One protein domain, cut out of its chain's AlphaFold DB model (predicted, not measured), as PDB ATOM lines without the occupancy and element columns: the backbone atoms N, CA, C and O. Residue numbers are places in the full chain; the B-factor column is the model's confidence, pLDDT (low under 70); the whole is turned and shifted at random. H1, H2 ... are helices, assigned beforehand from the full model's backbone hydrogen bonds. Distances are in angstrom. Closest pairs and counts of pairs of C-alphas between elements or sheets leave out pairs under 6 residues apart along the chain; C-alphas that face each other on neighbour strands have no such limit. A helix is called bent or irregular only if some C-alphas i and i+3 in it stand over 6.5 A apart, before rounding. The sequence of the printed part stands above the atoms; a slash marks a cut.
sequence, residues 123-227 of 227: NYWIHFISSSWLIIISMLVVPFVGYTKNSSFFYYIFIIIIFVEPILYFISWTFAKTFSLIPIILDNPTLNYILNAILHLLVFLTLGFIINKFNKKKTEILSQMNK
ATOM      1  N   ASN A 123     122.869  83.272  71.351       90.31
ATOM      2  CA  ASN A 123     121.651  83.219  72.153       90.31
ATOM      3  C   ASN A 123     120.955  84.591  72.122       90.31
ATOM      4  O   ASN A 123     121.556  85.607  72.493       90.31
ATOM      5  N   TYR A 124     119.698  84.598  71.675       90.25
ATOM      6  CA  TYR A 124     118.875  85.796  71.526       90.25
ATOM      7  C   TYR A 124     118.640  86.532  72.851       90.25
ATOM      8  O   TYR A 124     118.794  87.749  72.907       90.25
ATOM      9  N   TRP A 125     118.330  85.812  73.931       91.31
ATOM     10  CA  TRP A 125     118.009  86.417  75.225       91.31
ATOM     11  C   TRP A 125     119.220  87.097  75.854       91.31
ATOM     12  O   TRP A 125     119.129  88.236  76.304       91.31
ATOM     13  N   ILE A 126     120.381  86.443  75.811       91.25
ATOM     14  CA  ILE A 126     121.626  87.029  76.329       91.25
ATOM     15  C   ILE A 126     122.037  88.236  75.477       91.25
ATOM     16  O   ILE A 126     122.486  89.251  76.010       91.25
ATOM     17  N   HIS A 127     121.829  88.166  74.157       92.69
ATOM     18  CA  HIS A 127     122.044  89.304  73.262       92.69
ATOM     19  C   HIS A 127     121.146  90.489  73.619       92.69
ATOM     20  O   HIS A 127     121.637  91.606  73.754       92.69
ATOM     21  N   PHE A 128     119.849  90.246  73.802       94.25
ATOM     22  CA  PHE A 128     118.879  91.276  74.161       94.25
ATOM     23  C   PHE A 128     119.217  91.923  75.509       94.25
ATOM     24  O   PHE A 128     119.293  93.146  75.600       94.25
ATOM     25  N   ILE A 129     119.514  91.107  76.528       94.06
ATOM     26  CA  ILE A 129     119.872  91.591  77.865       94.06
ATOM     27  C   ILE A 129     121.160  92.410  77.814       94.06
ATOM     28  O   ILE A 129     121.165  93.557  78.247       94.06
ATOM     29  N   SER A 130     122.238  91.864  77.248       95.62
ATOM     30  CA  SER A 130     123.526  92.572  77.172       95.62
ATOM     31  C   SER A 130     123.447  93.878  76.383       95.62
ATOM     32  O   SER A 130     124.120  94.843  76.733       95.62
ATOM     33  N   SER A 131     122.594  93.938  75.359       94.94
ATOM     34  CA  SER A 131     122.433  95.133  74.526       94.94
ATOM     35  C   SER A 131     121.627  96.246  75.184       94.94
ATOM     36  O   SER A 131     121.753  97.384  74.745       94.94
ATOM     37  N   SER A 132     120.824  95.935  76.207       96.56
ATOM     38  CA  SER A 132     119.795  96.850  76.726       96.56
ATOM     39  C   SER A 132     119.679  96.837  78.256       96.56
ATOM     40  O   SER A 132     118.671  97.263  78.819       96.56
ATOM     41  N   TRP A 133     120.706  96.354  78.962       95.50
ATOM     42  CA  TRP A 133     120.630  96.022  80.390       95.50
ATOM     43  C   TRP A 133     120.234  97.202  81.299       95.50
ATOM     44  O   TRP A 133     119.443  97.013  82.218       95.50
ATOM     45  N   LEU A 134     120.703  98.428  81.026       94.88
ATOM     46  CA  LEU A 134     120.307  99.622  81.797       94.88
ATOM     47  C   LEU A 134     118.817  99.953  81.633       94.88
ATOM     48  O   LEU A 134     118.167 100.402  82.579       94.88
ATOM     49  N   ILE A 135     118.267  99.723  80.439       94.69
ATOM     50  CA  ILE A 135     116.850  99.971  80.160       94.69
ATOM     51  C   ILE A 135     116.007  98.892  80.832       94.69
ATOM     52  O   ILE A 135     115.010  99.222  81.460       94.69
ATOM     53  N   ILE A 136     116.448  97.634  80.794       93.81
ATOM     54  CA  ILE A 136     115.789  96.532  81.508       93.81
ATOM     55  C   ILE A 136     115.756  96.801  83.018       93.81
ATOM     56  O   ILE A 136     114.712  96.643  83.643       93.81
ATOM     57  N   ILE A 137     116.856  97.276  83.614       93.12
ATOM     58  CA  ILE A 137     116.848  97.707  85.023       93.12
ATOM     59  C   ILE A 137     115.833  98.837  85.230       93.12
ATOM     60  O   ILE A 137     115.091  98.823  86.207       93.12
ATOM     61  N   SER A 138     115.760  99.792  84.303       91.00
ATOM     62  CA  SER A 138     114.795 100.894  84.385       91.00
ATOM     63  C   SER A 138     113.345 100.399  84.337       91.00
ATOM     64  O   SER A 138     112.552 100.844  85.156       91.00
ATOM     65  N   MET A 139     113.011  99.444  83.466       92.00
ATOM     66  CA  MET A 139     111.685  98.799  83.419       92.00
ATOM     67  C   MET A 139     111.318  98.139  84.747       92.00
ATOM     68  O   MET A 139     110.183  98.197  85.200       92.00
ATOM     69  N   LEU A 140     112.296  97.521  85.414       90.00
ATOM     70  CA  LEU A 140     112.055  96.918  86.719       90.00
ATOM     71  C   LEU A 140     111.841  97.979  87.799       90.00
ATOM     72  O   LEU A 140     111.020  97.769  88.678       90.00
ATOM     73  N   VAL A 141     112.553  99.108  87.751       88.50
ATOM     74  CA  VAL A 141     112.524 100.146  88.798       88.50
ATOM     75  C   VAL A 141     111.343 101.111  88.651       88.50
ATOM     76  O   VAL A 141     110.756 101.519  89.655       88.50
ATOM     77  N   VAL A 142     110.980 101.488  87.423       85.75
ATOM     78  CA  VAL A 142     109.968 102.517  87.119       85.75
ATOM     79  C   VAL A 142     108.605 102.253  87.785       85.75
ATOM     80  O   VAL A 142     108.083 103.186  88.406       85.75
ATOM     81  N   PRO A 143     108.047 101.025  87.777       80.44
ATOM     82  CA  PRO A 143     106.812 100.708  88.498       80.44
ATOM     83  C   PRO A 143     106.871 101.022  90.002       80.44
ATOM     84  O   PRO A 143     105.879 101.468  90.579       80.44
ATOM     85  N   PHE A 144     108.037 100.856  90.636       80.12
ATOM     86  CA  PHE A 144     108.215 101.098  92.072       80.12
ATOM     87  C   PHE A 144     108.423 102.573  92.413       80.12
ATOM     88  O   PHE A 144     108.026 103.010  93.492       80.12
ATOM     89  N   VAL A 145     108.977 103.379  91.502       75.94
ATOM     90  CA  VAL A 145     109.109 104.834  91.717       75.94
ATOM     91  C   VAL A 145     107.733 105.475  91.928       75.94
ATOM     92  O   VAL A 145     107.567 106.341  92.792       75.94
ATOM     93  N   GLY A 146     106.724 104.979  91.212       65.44
ATOM     94  CA  GLY A 146     105.330 105.403  91.329       65.44
ATOM     95  C   GLY A 146     104.667 105.204  92.678       65.44
ATOM     96  O   GLY A 146     103.727 105.921  93.017       65.44
ATOM     97  N   TYR A 147     105.171 104.248  93.452       69.38
ATOM     98  CA  TYR A 147     104.616 103.885  94.749       69.38
ATOM     99  C   TYR A 147     104.835 104.974  95.808       69.38
ATOM    100  O   TYR A 147     104.054 105.106  96.744       69.38
ATOM    101  N   THR A 148     105.875 105.795  95.655       65.75
ATOM    102  CA  THR A 148     106.371 106.649  96.749       65.75
ATOM    103  C   THR A 148     105.607 107.960  96.965       65.75
ATOM    104  O   THR A 148     105.878 108.639  97.954       65.75
ATOM    105  N   LYS A 149     104.677 108.356  96.077       59.28
ATOM    106  CA  LYS A 149     104.130 109.732  96.099       59.28
ATOM    107  C   LYS A 149     102.629 109.942  95.874       59.28
ATOM    108  O   LYS A 149     102.202 111.073  96.070       59.28
ATOM    109  N   ASN A 150     101.821 108.948  95.491       58.12
ATOM    110  CA  ASN A 150     100.415 109.200  95.123       58.12
ATOM    111  C   ASN A 150      99.423 108.171  95.685       58.12
ATOM    112  O   ASN A 150      99.672 106.970  95.652       58.12
ATOM    113  N   SER A 151      98.246 108.654  96.104       61.28
ATOM    114  CA  SER A 151      97.103 107.839  96.550       61.28
ATOM    115  C   SER A 151      96.467 107.006  95.427       61.28
ATOM    116  O   SER A 151      95.790 106.017  95.695       61.28
ATOM    117  N   SER A 152      96.726 107.349  94.162       76.31
ATOM    118  CA  SER A 152      96.187 106.665  92.978       76.31
ATOM    119  C   SER A 152      97.174 105.660  92.372       76.31
ATOM    120  O   SER A 152      97.447 105.690  91.171       76.31
ATOM    121  N   PHE A 153      97.721 104.770  93.203       75.56
ATOM    122  CA  PHE A 153      98.723 103.763  92.820       75.56
ATOM    123  C   PHE A 153      98.352 102.982  91.548       75.56
ATOM    124  O   PHE A 153      99.141 102.912  90.605       75.56
ATOM    125  N   PHE A 154      97.122 102.464  91.481       76.88
ATOM    126  CA  PHE A 154      96.651 101.672  90.342       76.88
ATOM    127  C   PHE A 154      96.590 102.467  89.033       76.88
ATOM    128  O   PHE A 154      96.954 101.946  87.983       76.88
ATOM    129  N   TYR A 155      96.186 103.740  89.088       78.75
ATOM    130  CA  TYR A 155      96.155 104.611  87.910       78.75
ATOM    131  C   TYR A 155      97.565 104.876  87.370       78.75
ATOM    132  O   TYR A 155      97.794 104.850  86.162       78.75
ATOM    133  N   TYR A 156      98.531 105.081  88.265       80.75
ATOM    134  CA  TYR A 156      99.914 105.321  87.873       80.75
ATOM    135  C   TYR A 156     100.580 104.068  87.290       80.75
ATOM    136  O   TYR A 156     101.232 104.148  86.248       80.75
ATOM    137  N   ILE A 157     100.354 102.899  87.900       81.94
ATOM    138  CA  ILE A 157     100.794 101.612  87.345       81.94
ATOM    139  C   ILE A 157     100.204 101.385  85.957       81.94
ATOM    140  O   ILE A 157     100.926 100.990  85.046       81.94
ATOM    141  N   PHE A 158      98.915 101.672  85.774       80.50
ATOM    142  CA  PHE A 158      98.257 101.535  84.480       80.50
ATOM    143  C   PHE A 158      98.922 102.409  83.408       80.50
ATOM    144  O   PHE A 158      99.211 101.926  82.315       80.50
ATOM    145  N   ILE A 159      99.244 103.668  83.733       82.44
ATOM    146  CA  ILE A 159      99.978 104.553  82.817       82.44
ATOM    147  C   ILE A 159     101.370 104.001  82.505       82.44
ATOM    148  O   ILE A 159     101.769 103.993  81.341       82.44
ATOM    149  N   ILE A 160     102.113 103.536  83.514       84.94
ATOM    150  CA  ILE A 160     103.449 102.968  83.304       84.94
ATOM    151  C   ILE A 160     103.386 101.777  82.356       84.94
ATOM    152  O   ILE A 160     104.107 101.758  81.362       84.94
ATOM    153  N   ILE A 161     102.496 100.825  82.625       83.12
ATOM    154  CA  ILE A 161     102.400  99.586  81.850       83.12
ATOM    155  C   ILE A 161     101.951  99.863  80.410       83.12
ATOM    156  O   ILE A 161     102.442  99.214  79.491       83.12
ATOM    157  N   ILE A 162     101.039 100.815  80.190       83.38
ATOM    158  CA  ILE A 162     100.496 101.079  78.846       83.38
ATOM    159  C   ILE A 162     101.369 102.021  78.026       83.38
ATOM    160  O   ILE A 162     101.455 101.863  76.810       83.38
ATOM    161  N   PHE A 163     101.999 103.011  78.654       82.94
ATOM    162  CA  PHE A 163     102.709 104.058  77.919       82.94
ATOM    163  C   PHE A 163     104.220 103.985  78.094       82.94
ATOM    164  O   PHE A 163     104.941 104.162  77.119       82.94
ATOM    165  N   VAL A 164     104.722 103.724  79.302       86.38
ATOM    166  CA  VAL A 164     106.165 103.800  79.578       86.38
ATOM    167  C   VAL A 164     106.872 102.501  79.196       86.38
ATOM    168  O   VAL A 164     107.832 102.538  78.427       86.38
ATOM    169  N   GLU A 165     106.373 101.354  79.657       87.81
ATOM    170  CA  GLU A 165     106.980 100.040  79.401       87.81
ATOM    171  C   GLU A 165     107.094  99.704  77.903       87.81
ATOM    172  O   GLU A 165     108.178  99.304  77.473       87.81
ATOM    173  N   PRO A 166     106.072  99.935  77.049       89.38
ATOM    174  CA  PRO A 166     106.194  99.639  75.623       89.38
ATOM    175  C   PRO A 166     107.233 100.520  74.928       89.38
ATOM    176  O   PRO A 166     107.923 100.055  74.022       89.38
ATOM    177  N   ILE A 167     107.396 101.771  75.375       89.00
ATOM    178  CA  ILE A 167     108.432 102.672  74.856       89.00
ATOM    179  C   ILE A 167     109.817 102.174  75.270       89.00
ATOM    180  O   ILE A 167     110.699 102.054  74.418       89.00
ATOM    181  N   LEU A 168     110.016 101.834  76.547       91.94
ATOM    182  CA  LEU A 168     111.285 101.273  77.020       91.94
ATOM    183  C   LEU A 168     111.615  99.962  76.295       91.94
ATOM    184  O   LEU A 168     112.773  99.723  75.937       91.94
ATOM    185  N   TYR A 169     110.609  99.123  76.037       91.44
ATOM    186  CA  TYR A 169     110.776  97.865  75.313       91.44
ATOM    187  C   TYR A 169     111.153  98.109  73.863       91.44
ATOM    188  O   TYR A 169     112.103  97.505  73.366       91.44
ATOM    189  N   PHE A 170     110.479  99.050  73.206       89.50
ATOM    190  CA  PHE A 170     110.813  99.447  71.849       89.50
ATOM    191  C   PHE A 170     112.258  99.957  71.749       89.50
ATOM    192  O   PHE A 170     112.996  99.519  70.869       89.50
ATOM    193  N   ILE A 171     112.706 100.806  72.681       91.75
ATOM    194  CA  ILE A 171     114.101 101.276  72.728       91.75
ATOM    195  C   ILE A 171     115.064 100.102  72.987       91.75
ATOM    196  O   ILE A 171     116.090  99.976  72.325       91.75
ATOM    197  N   SER A 172     114.725  99.189  73.899       94.12
ATOM    198  CA  SER A 172     115.543  97.994  74.159       94.12
ATOM    199  C   SER A 172     115.671  97.107  72.920       94.12
ATOM    200  O   SER A 172     116.745  96.577  72.630       94.12
ATOM    201  N   TRP A 173     114.586  96.963  72.164       91.56
ATOM    202  CA  TRP A 173     114.557  96.202  70.924       91.56
ATOM    203  C   TRP A 173     115.393  96.863  69.823       91.56
ATOM    204  O   TRP A 173     116.127  96.161  69.123       91.56
ATOM    205  N   THR A 174     115.370  98.195  69.697       89.56
ATOM    206  CA  THR A 174     116.212  98.902  68.716       89.56
ATOM    207  C   THR A 174     117.700  98.789  69.046       89.56
ATOM    208  O   THR A 174     118.497  98.563  68.130       89.56
ATOM    209  N   PHE A 175     118.092  98.841  70.324       92.94
ATOM    210  CA  PHE A 175     119.472  98.561  70.744       92.94
ATOM    211  C   PHE A 175     119.890  97.131  70.411       92.94
ATOM    212  O   PHE A 175     120.912  96.925  69.751       92.94
ATOM    213  N   ALA A 176     119.069  96.143  70.779       91.44
ATOM    214  CA  ALA A 176     119.330  94.748  70.445       91.44
ATOM    215  C   ALA A 176     119.463  94.553  68.926       91.44
ATOM    216  O   ALA A 176     120.387  93.880  68.467       91.44
ATOM    217  N   LYS A 177     118.606  95.180  68.115       89.75
ATOM    218  CA  LYS A 177     118.720  95.097  66.654       89.75
ATOM    219  C   LYS A 177     119.993  95.775  66.144       89.75
ATOM    220  O   LYS A 177     120.704  95.179  65.339       89.75
ATOM    221  N   THR A 178     120.337  96.951  66.657       87.56
ATOM    222  CA  THR A 178     121.552  97.684  66.260       87.56
ATOM    223  C   THR A 178     122.814  96.888  66.583       87.56
ATOM    224  O   THR A 178     123.675  96.713  65.729       87.56
ATOM    225  N   PHE A 179     122.912  96.311  67.778       89.81
ATOM    226  CA  PHE A 179     124.085  95.525  68.176       89.81
ATOM    227  C   PHE A 179     124.106  94.115  67.575       89.81
ATOM    228  O   PHE A 179     125.134  93.434  67.590       89.81
ATOM    229  N   SER A 180     122.990  93.655  66.998       87.44
ATOM    230  CA  SER A 180     122.994  92.439  66.175       87.44
ATOM    231  C   SER A 180     123.795  92.616  64.880       87.44
ATOM    232  O   SER A 180     124.263  91.623  64.333       87.44
ATOM    233  N   LEU A 181     124.019  93.867  64.445       85.69
ATOM    234  CA  LEU A 181     124.845  94.198  63.279       85.69
ATOM    235  C   LEU A 181     126.338  93.944  63.515       85.69
ATOM    236  O   LEU A 181     127.101  93.859  62.557       85.69
ATOM    237  N   ILE A 182     126.767  93.820  64.774       87.06
ATOM    238  CA  ILE A 182     128.157  93.504  65.104       87.06
ATOM    239  C   ILE A 182     128.380  92.013  64.808       87.06
ATOM    240  O   ILE A 182     127.749  91.178  65.474       87.06
ATOM    241  N   PRO A 183     129.258  91.649  63.851       85.81
ATOM    242  CA  PRO A 183     129.543  90.251  63.538       85.81
ATOM    243  C   PRO A 183     130.155  89.540  64.747       85.81
ATOM    244  O   PRO A 183     130.713  90.179  65.641       85.81
ATOM    245  N   ILE A 184     130.027  88.213  64.813       86.12
ATOM    246  CA  ILE A 184     130.603  87.437  65.918       86.12
ATOM    247  C   ILE A 184     132.124  87.598  65.884       86.12
ATOM    248  O   ILE A 184     132.766  87.311  64.878       86.12
ATOM    249  N   ILE A 185     132.684  88.093  66.984       86.69
ATOM    250  CA  ILE A 185     134.105  88.398  67.097       86.69
ATOM    251  C   ILE A 185     134.824  87.121  67.525       86.69
ATOM    252  O   ILE A 185     134.465  86.523  68.541       86.69
ATOM    253  N   LEU A 186     135.840  86.712  66.758       84.12
ATOM    254  CA  LEU A 186     136.686  85.547  67.060       84.12
ATOM    255  C   LEU A 186     135.880  84.255  67.318       84.12
ATOM    256  O   LEU A 186     136.227  83.474  68.201       84.12
ATOM    257  N   ASP A 187     134.756  84.073  66.615       84.56
ATOM    258  CA  ASP A 187     133.827  82.946  66.806       84.56
ATOM    259  C   ASP A 187     133.363  82.743  68.267       84.56
ATOM    260  O   ASP A 187     132.978  81.640  68.677       84.56
ATOM    261  N   ASN A 188     133.385  83.805  69.082       85.69
ATOM    262  CA  ASN A 188     132.979  83.771  70.481       85.69
ATOM    263  C   ASN A 188     131.849  84.778  70.764       85.69
ATOM    264  O   ASN A 188     132.112  85.948  71.051       85.69
ATOM    265  N   PRO A 189     130.579  84.321  70.789       88.44
ATOM    266  CA  PRO A 189     129.426  85.168  71.101       88.44
ATOM    267  C   PRO A 189     129.514  85.884  72.457       88.44
ATOM    268  O   PRO A 189     128.913  86.940  72.630       88.44
ATOM    269  N   THR A 190     130.280  85.345  73.411       91.00
ATOM    270  CA  THR A 190     130.464  85.947  74.740       91.00
ATOM    271  C   THR A 190     131.168  87.296  74.662       91.00
ATOM    272  O   THR A 190     130.781  88.233  75.359       91.00
ATOM    273  N   LEU A 191     132.160  87.423  73.775       91.12
ATOM    274  CA  LEU A 191     132.864  88.688  73.559       91.12
ATOM    275  C   LEU A 191     131.917  89.748  73.001       91.12
ATOM    276  O   LEU A 191     131.967  90.898  73.427       91.12
ATOM    277  N   ASN A 192     130.998  89.350  72.118       93.19
ATOM    278  CA  ASN A 192     129.954  90.242  71.630       93.19
ATOM    279  C   ASN A 192     129.032  90.711  72.758       93.19
ATOM    280  O   ASN A 192     128.706  91.888  72.795       93.19
ATOM    281  N   TYR A 193     128.635  89.845  73.694       94.25
ATOM    282  CA  TYR A 193     127.792  90.263  74.824       94.25
ATOM    283  C   TYR A 193     128.490  91.278  75.730       94.25
ATOM    284  O   TYR A 193     127.890  92.281  76.111       94.25
ATOM    285  N   ILE A 194     129.768  91.049  76.037       95.56
ATOM    286  CA  ILE A 194     130.570  91.988  76.830       95.56
ATOM    287  C   ILE A 194     130.694  93.322  76.087       95.56
ATOM    288  O   ILE A 194     130.440  94.379  76.666       95.56
ATOM    289  N   LEU A 195     131.018  93.275  74.793       95.06
ATOM    290  CA  LEU A 195     131.121  94.466  73.956       95.06
ATOM    291  C   LEU A 195     129.798  95.237  73.904       95.06
ATOM    292  O   LEU A 195     129.800  96.451  74.085       95.06
ATOM    293  N   ASN A 196     128.671  94.549  73.717       95.06
ATOM    294  CA  ASN A 196     127.341  95.154  73.704       95.06
ATOM    295  C   ASN A 196     127.046  95.882  75.020       95.06
ATOM    296  O   ASN A 196     126.598  97.026  74.996       95.06
ATOM    297  N   ALA A 197     127.351  95.260  76.163       95.88
ATOM    298  CA  ALA A 197     127.128  95.867  77.474       95.88
ATOM    299  C   ALA A 197     127.978  97.132  77.683       95.88
ATOM    300  O   ALA A 197     127.473  98.128  78.213       95.88
ATOM    301  N   ILE A 198     129.237  97.112  77.227       96.94
ATOM    302  CA  ILE A 198     130.150  98.265  77.271       96.94
ATOM    303  C   ILE A 198     129.661  99.379  76.342       96.94
ATOM    304  O   ILE A 198     129.574 100.531  76.761       96.94
ATOM    305  N   LEU A 199     129.310  99.053  75.095       96.19
ATOM    306  CA  LEU A 199     128.802 100.031  74.131       96.19
ATOM    307  C   LEU A 199     127.513 100.678  74.633       96.19
ATOM    308  O   LEU A 199     127.387 101.899  74.570       96.19
ATOM    309  N   HIS A 200     126.595  99.888  75.193       95.44
ATOM    310  CA  HIS A 200     125.371 100.407  75.796       95.44
ATOM    311  C   HIS A 200     125.679 101.419  76.910       95.44
ATOM    312  O   HIS A 200     125.122 102.516  76.923       95.44
ATOM    313  N   LEU A 201     126.620 101.092  77.804       95.94
ATOM    314  CA  LEU A 201     127.059 102.001  78.863       95.94
ATOM    315  C   LEU A 201     127.655 103.299  78.293       95.94
ATOM    316  O   LEU A 201     127.304 104.387  78.748       95.94
ATOM    317  N   LEU A 202     128.511 103.204  77.272       95.31
ATOM    318  CA  LEU A 202     129.114 104.372  76.621       95.31
ATOM    319  C   LEU A 202     128.065 105.287  75.976       95.31
ATOM    320  O   LEU A 202     128.165 106.511  76.099       95.31
ATOM    321  N   VAL A 203     127.030 104.728  75.340       94.31
ATOM    322  CA  VAL A 203     125.924 105.532  74.792       94.31
ATOM    323  C   VAL A 203     125.235 106.335  75.899       94.31
ATOM    324  O   VAL A 203     125.042 107.541  75.756       94.31
ATOM    325  N   PHE A 204     124.930 105.722  77.042       92.62
ATOM    326  CA  PHE A 204     124.297 106.446  78.149       92.62
ATOM    327  C   PHE A 204     125.214 107.499  78.788       92.62
ATOM    328  O   PHE A 204     124.752 108.599  79.098       92.62
ATOM    329  N   LEU A 205     126.514 107.217  78.930       93.69
ATOM    330  CA  LEU A 205     127.484 108.194  79.439       93.69
ATOM    331  C   LEU A 205     127.612 109.412  78.513       93.69
ATOM    332  O   LEU A 205     127.603 110.553  78.982       93.69
ATOM    333  N   THR A 206     127.685 109.187  77.199       93.19
ATOM    334  CA  THR A 206     127.764 110.279  76.212       93.19
ATOM    335  C   THR A 206     126.495 111.127  76.197       93.19
ATOM    336  O   THR A 206     126.590 112.357  76.229       93.19
ATOM    337  N   LEU A 207     125.310 110.509  76.249       90.44
ATOM    338  CA  LEU A 207     124.039 111.230  76.385       90.44
ATOM    339  C   LEU A 207     123.992 112.063  77.674       90.44
ATOM    340  O   LEU A 207     123.627 113.239  77.627       90.44
ATOM    341  N   GLY A 208     124.417 111.493  78.805       90.44
ATOM    342  CA  GLY A 208     124.485 112.203  80.086       90.44
ATOM    343  C   GLY A 208     125.394 113.435  80.030       90.44
ATOM    344  O   GLY A 208     125.009 114.518  80.482       90.44
ATOM    345  N   PHE A 209     126.568 113.308  79.405       92.19
ATOM    346  CA  PHE A 209     127.493 114.426  79.214       92.19
ATOM    347  C   PHE A 209     126.895 115.534  78.334       92.19
ATOM    348  O   PHE A 209     126.984 116.719  78.672       92.19
ATOM    349  N   ILE A 210     126.239 115.158  77.230       92.06
ATOM    350  CA  ILE A 210     125.575 116.096  76.316       92.06
ATOM    351  C   ILE A 210     124.473 116.871  77.051       92.06
ATOM    352  O   ILE A 210     124.449 118.103  76.994       92.06
ATOM    353  N   ILE A 211     123.599 116.175  77.786       90.94
ATOM    354  CA  ILE A 211     122.499 116.790  78.545       90.94
ATOM    355  C   ILE A 211     123.038 117.776  79.588       90.94
ATOM    356  O   ILE A 211     122.552 118.906  79.679       90.94
ATOM    357  N   ASN A 212     124.073 117.390  80.339       90.88
ATOM    358  CA  ASN A 212     124.675 118.263  81.347       90.88
ATOM    359  C   ASN A 212     125.244 119.550  80.720       90.88
ATOM    360  O   ASN A 212     124.998 120.657  81.205       90.88
ATOM    361  N   LYS A 213     125.934 119.426  79.579       91.75
ATOM    362  CA  LYS A 213     126.468 120.578  78.838       91.75
ATOM    363  C   LYS A 213     125.361 121.546  78.403       91.75
ATOM    364  O   LYS A 213     125.522 122.760  78.547       91.75
ATOM    365  N   PHE A 214     124.234 121.030  77.910       89.69
ATOM    366  CA  PHE A 214     123.083 121.859  77.542       89.69
ATOM    367  C   PHE A 214     122.449 122.556  78.751       89.69
ATOM    368  O   PHE A 214     122.141 123.747  78.673       89.69
ATOM    369  N   ASN A 215     122.305 121.854  79.878       89.62
ATOM    370  CA  ASN A 215     121.739 122.423  81.104       89.62
ATOM    371  C   ASN A 215     122.605 123.552  81.674       89.62
ATOM    372  O   ASN A 215     122.076 124.597  82.068       89.62
ATOM    373  N   LYS A 216     123.933 123.389  81.650       89.06
ATOM    374  CA  LYS A 216     124.867 124.440  82.069       89.06
ATOM    375  C   LYS A 216     124.729 125.690  81.197       89.06
ATOM    376  O   LYS A 216     124.495 126.774  81.723       89.06
ATOM    377  N   LYS A 217     124.739 125.523  79.868       89.94
ATOM    378  CA  LYS A 217     124.563 126.632  78.915       89.94
ATOM    379  C   LYS A 217     123.217 127.346  79.091       89.94
ATOM    380  O   LYS A 217     123.155 128.570  79.039       89.94
ATOM    381  N   LYS A 218     122.131 126.598  79.315       90.06
ATOM    382  CA  LYS A 218     120.804 127.176  79.581       90.06
ATOM    383  C   LYS A 218     120.812 128.044  80.843       90.06
ATOM    384  O   LYS A 218     120.244 129.130  80.831       90.06
ATOM    385  N   THR A 219     121.459 127.572  81.905       90.31
ATOM    386  CA  THR A 219     121.573 128.304  83.177       90.31
ATOM    387  C   THR A 219     122.371 129.598  83.006       90.31
ATOM    388  O   THR A 219     121.949 130.643  83.493       90.31
ATOM    389  N   GLU A 220     123.471 129.554  82.249       90.25
ATOM    390  CA  GLU A 220     124.276 130.738  81.921       90.25
ATOM    391  C   GLU A 220     123.450 131.795  81.165       90.25
ATOM    392  O   GLU A 220     123.428 132.954  81.578       90.25
ATOM    393  N   ILE A 221     122.692 131.399  80.136       88.75
ATOM    394  CA  ILE A 221     121.825 132.315  79.366       88.75
ATOM    395  C   ILE A 221     120.751 132.950  80.262       88.75
ATOM    396  O   ILE A 221     120.563 134.164  80.233       88.75
ATOM    397  N   LEU A 222     120.073 132.156  81.098       89.25
ATOM    398  CA  LEU A 222     119.048 132.671  82.015       89.25
ATOM    399  C   LEU A 222     119.630 133.654  83.041       89.25
ATOM    400  O   LEU A 222     118.987 134.643  83.375       89.25
ATOM    401  N   SER A 223     120.859 133.415  83.511       87.25
ATOM    402  CA  SER A 223     121.544 134.328  84.433       87.25
ATOM    403  C   SER A 223     121.938 135.663  83.790       87.25
ATOM    404  O   SER A 223     122.017 136.666  84.491       87.25
ATOM    405  N   GLN A 224     122.163 135.686  82.471       86.62
ATOM    406  CA  GLN A 224     122.461 136.906  81.714       86.62
ATOM    407  C   GLN A 224     121.205 137.723  81.400       86.62
ATOM    408  O   GLN A 224     121.292 138.939  81.340       86.62
ATOM    409  N   MET A 225     120.045 137.082  81.226       82.69
ATOM    410  CA  MET A 225     118.773 137.777  80.969       82.69
ATOM    411  C   MET A 225     118.168 138.438  82.217       82.69
ATOM    412  O   MET A 225     117.310 139.305  82.088       82.69
ATOM    413  N   ASN A 226     118.586 138.008  83.412       81.31
ATOM    414  CA  ASN A 226     118.111 138.529  84.698       81.31
ATOM    415  C   ASN A 226     119.040 139.602  85.307       81.31
ATOM    416  O   ASN A 226     118.811 140.013  86.445       81.31
ATOM    417  N   LYS A 227     120.100 140.004  84.596       68.50
ATOM    418  CA  LYS A 227     120.986 141.126  84.943       68.50
ATOM    419  C   LYS A 227     120.689 142.305  84.031       68.50
ATOM    420  O   LYS A 227     120.785 143.440  84.540       68.50
TER     421      LYS A 227
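What this domain is: This is residues 123 to 227 of the 227 residues of an uncharacterized protein of Empedobacter stercoris (UniProt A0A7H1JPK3). The model is a lopsided V of helices: one limb is a helical hairpin in which H1b runs beside the bent helix H2, and the other limb is the single long helix H3. The limbs meet in a corner where H1a crosses the later arm H2b and touches H3 through residues 193 to 200, while residues 205 to 227, of which 205 to 225 belong to H3, stick out free. The printed part has 105 residues with three named helices, in the order H1, H2, H3, and no named strand; the class is all helix. The whole is loose, with a radius of gyration of the C-alphas of 18.6 A, and only just flat, with spans of 61 by 40 by 18 A.

Where its parts are: H1, residues 124 to 148, was assigned as one helix by its hydrogen bonds, but it is bent: C-alphas 131 and 134 are 8.8 A apart. Its arm H1a, residues 124 to 131, begins with C-alpha 124 at (118.875, 85.796, 71.526) and is 10.4 A long from first to last C-alpha. Its arm H1b, residues 134 to 148, is 21.6 A long and irregular, with C-alphas 140 and 143 at 6.7 A. H2, residues 153 to 180, was also assigned as one helix by its hydrogen bonds and is bent, with C-alphas 162 and 165 at 6.6 A. Its arm H2a, residues 153 to 162, is 14.3 A long and begins with C-alpha 153 at (98.723, 103.763, 92.820). Its arm H2b, residues 165 to 180, is 22.1 A long. H3, residues 189 to 225, is the longest helix, 54.6 A from first to last C-alpha, and ends with C-alpha 225 at (118.773, 137.777, 80.969).

How they stand to each other: The lines of H1a and H1b are about perpendicular, at 74 degrees. H1b and H2a form a helical hairpin, opposite ways at a shallow tilt of 23 degrees; residues 142 to 147 of H1b touch H2a, and the closest C-alphas, those of Pro 143 and Ile 157, are 6.2 A apart. Residues 135 to 139 of H1b touch residues 165 to 172 of H2b, opposite ways at a shallow tilt of 12 degrees, with the C-alphas of Met 139 and Glu 165 closest at 6.3 A. H2a and H2b stand at a shallow tilt of 34 degrees, only just short of steep. H1a touches H2b and is about perpendicular to it, at 83 degrees; their closest C-alphas, those of Phe 128 and Ala 176, are 5.1 A apart. H1a also touches H3, the same way at a shallow tilt of 34.7 degrees, only just short of steep, with the C-alphas of Ser 130 and Ala 197 closest at 4.9 A. H2b and H3 are close but not clearly touching, with the C-alphas of Phe 179 and Asn 196 closest at 6.4 A, and run opposite ways at a steep tilt of 57 degrees. H2a is apart from both H1a and H3. In H1a, H2a, H2b and H3 every O i to N i+4 pair is within hydrogen-bond range; in H1b 6 of 11 are.

The domain as a whole: The two C-alphas farthest apart, those of Asp 187 and Lys 227, are 62.3 A from each other. Without residues 205 to 227, which stand free, the body has 82 residues and spans 54 by 20 by 18 A. The link from H1 to H2 is tight, with 4 residues, and that from H2 to H3 is short, with 8. The printed part has no cut and ends at residue 227, the chain's last residue. The mean pLDDT of the printed part is 87.6, and residues 146 to 151 and residue 227 are under 70.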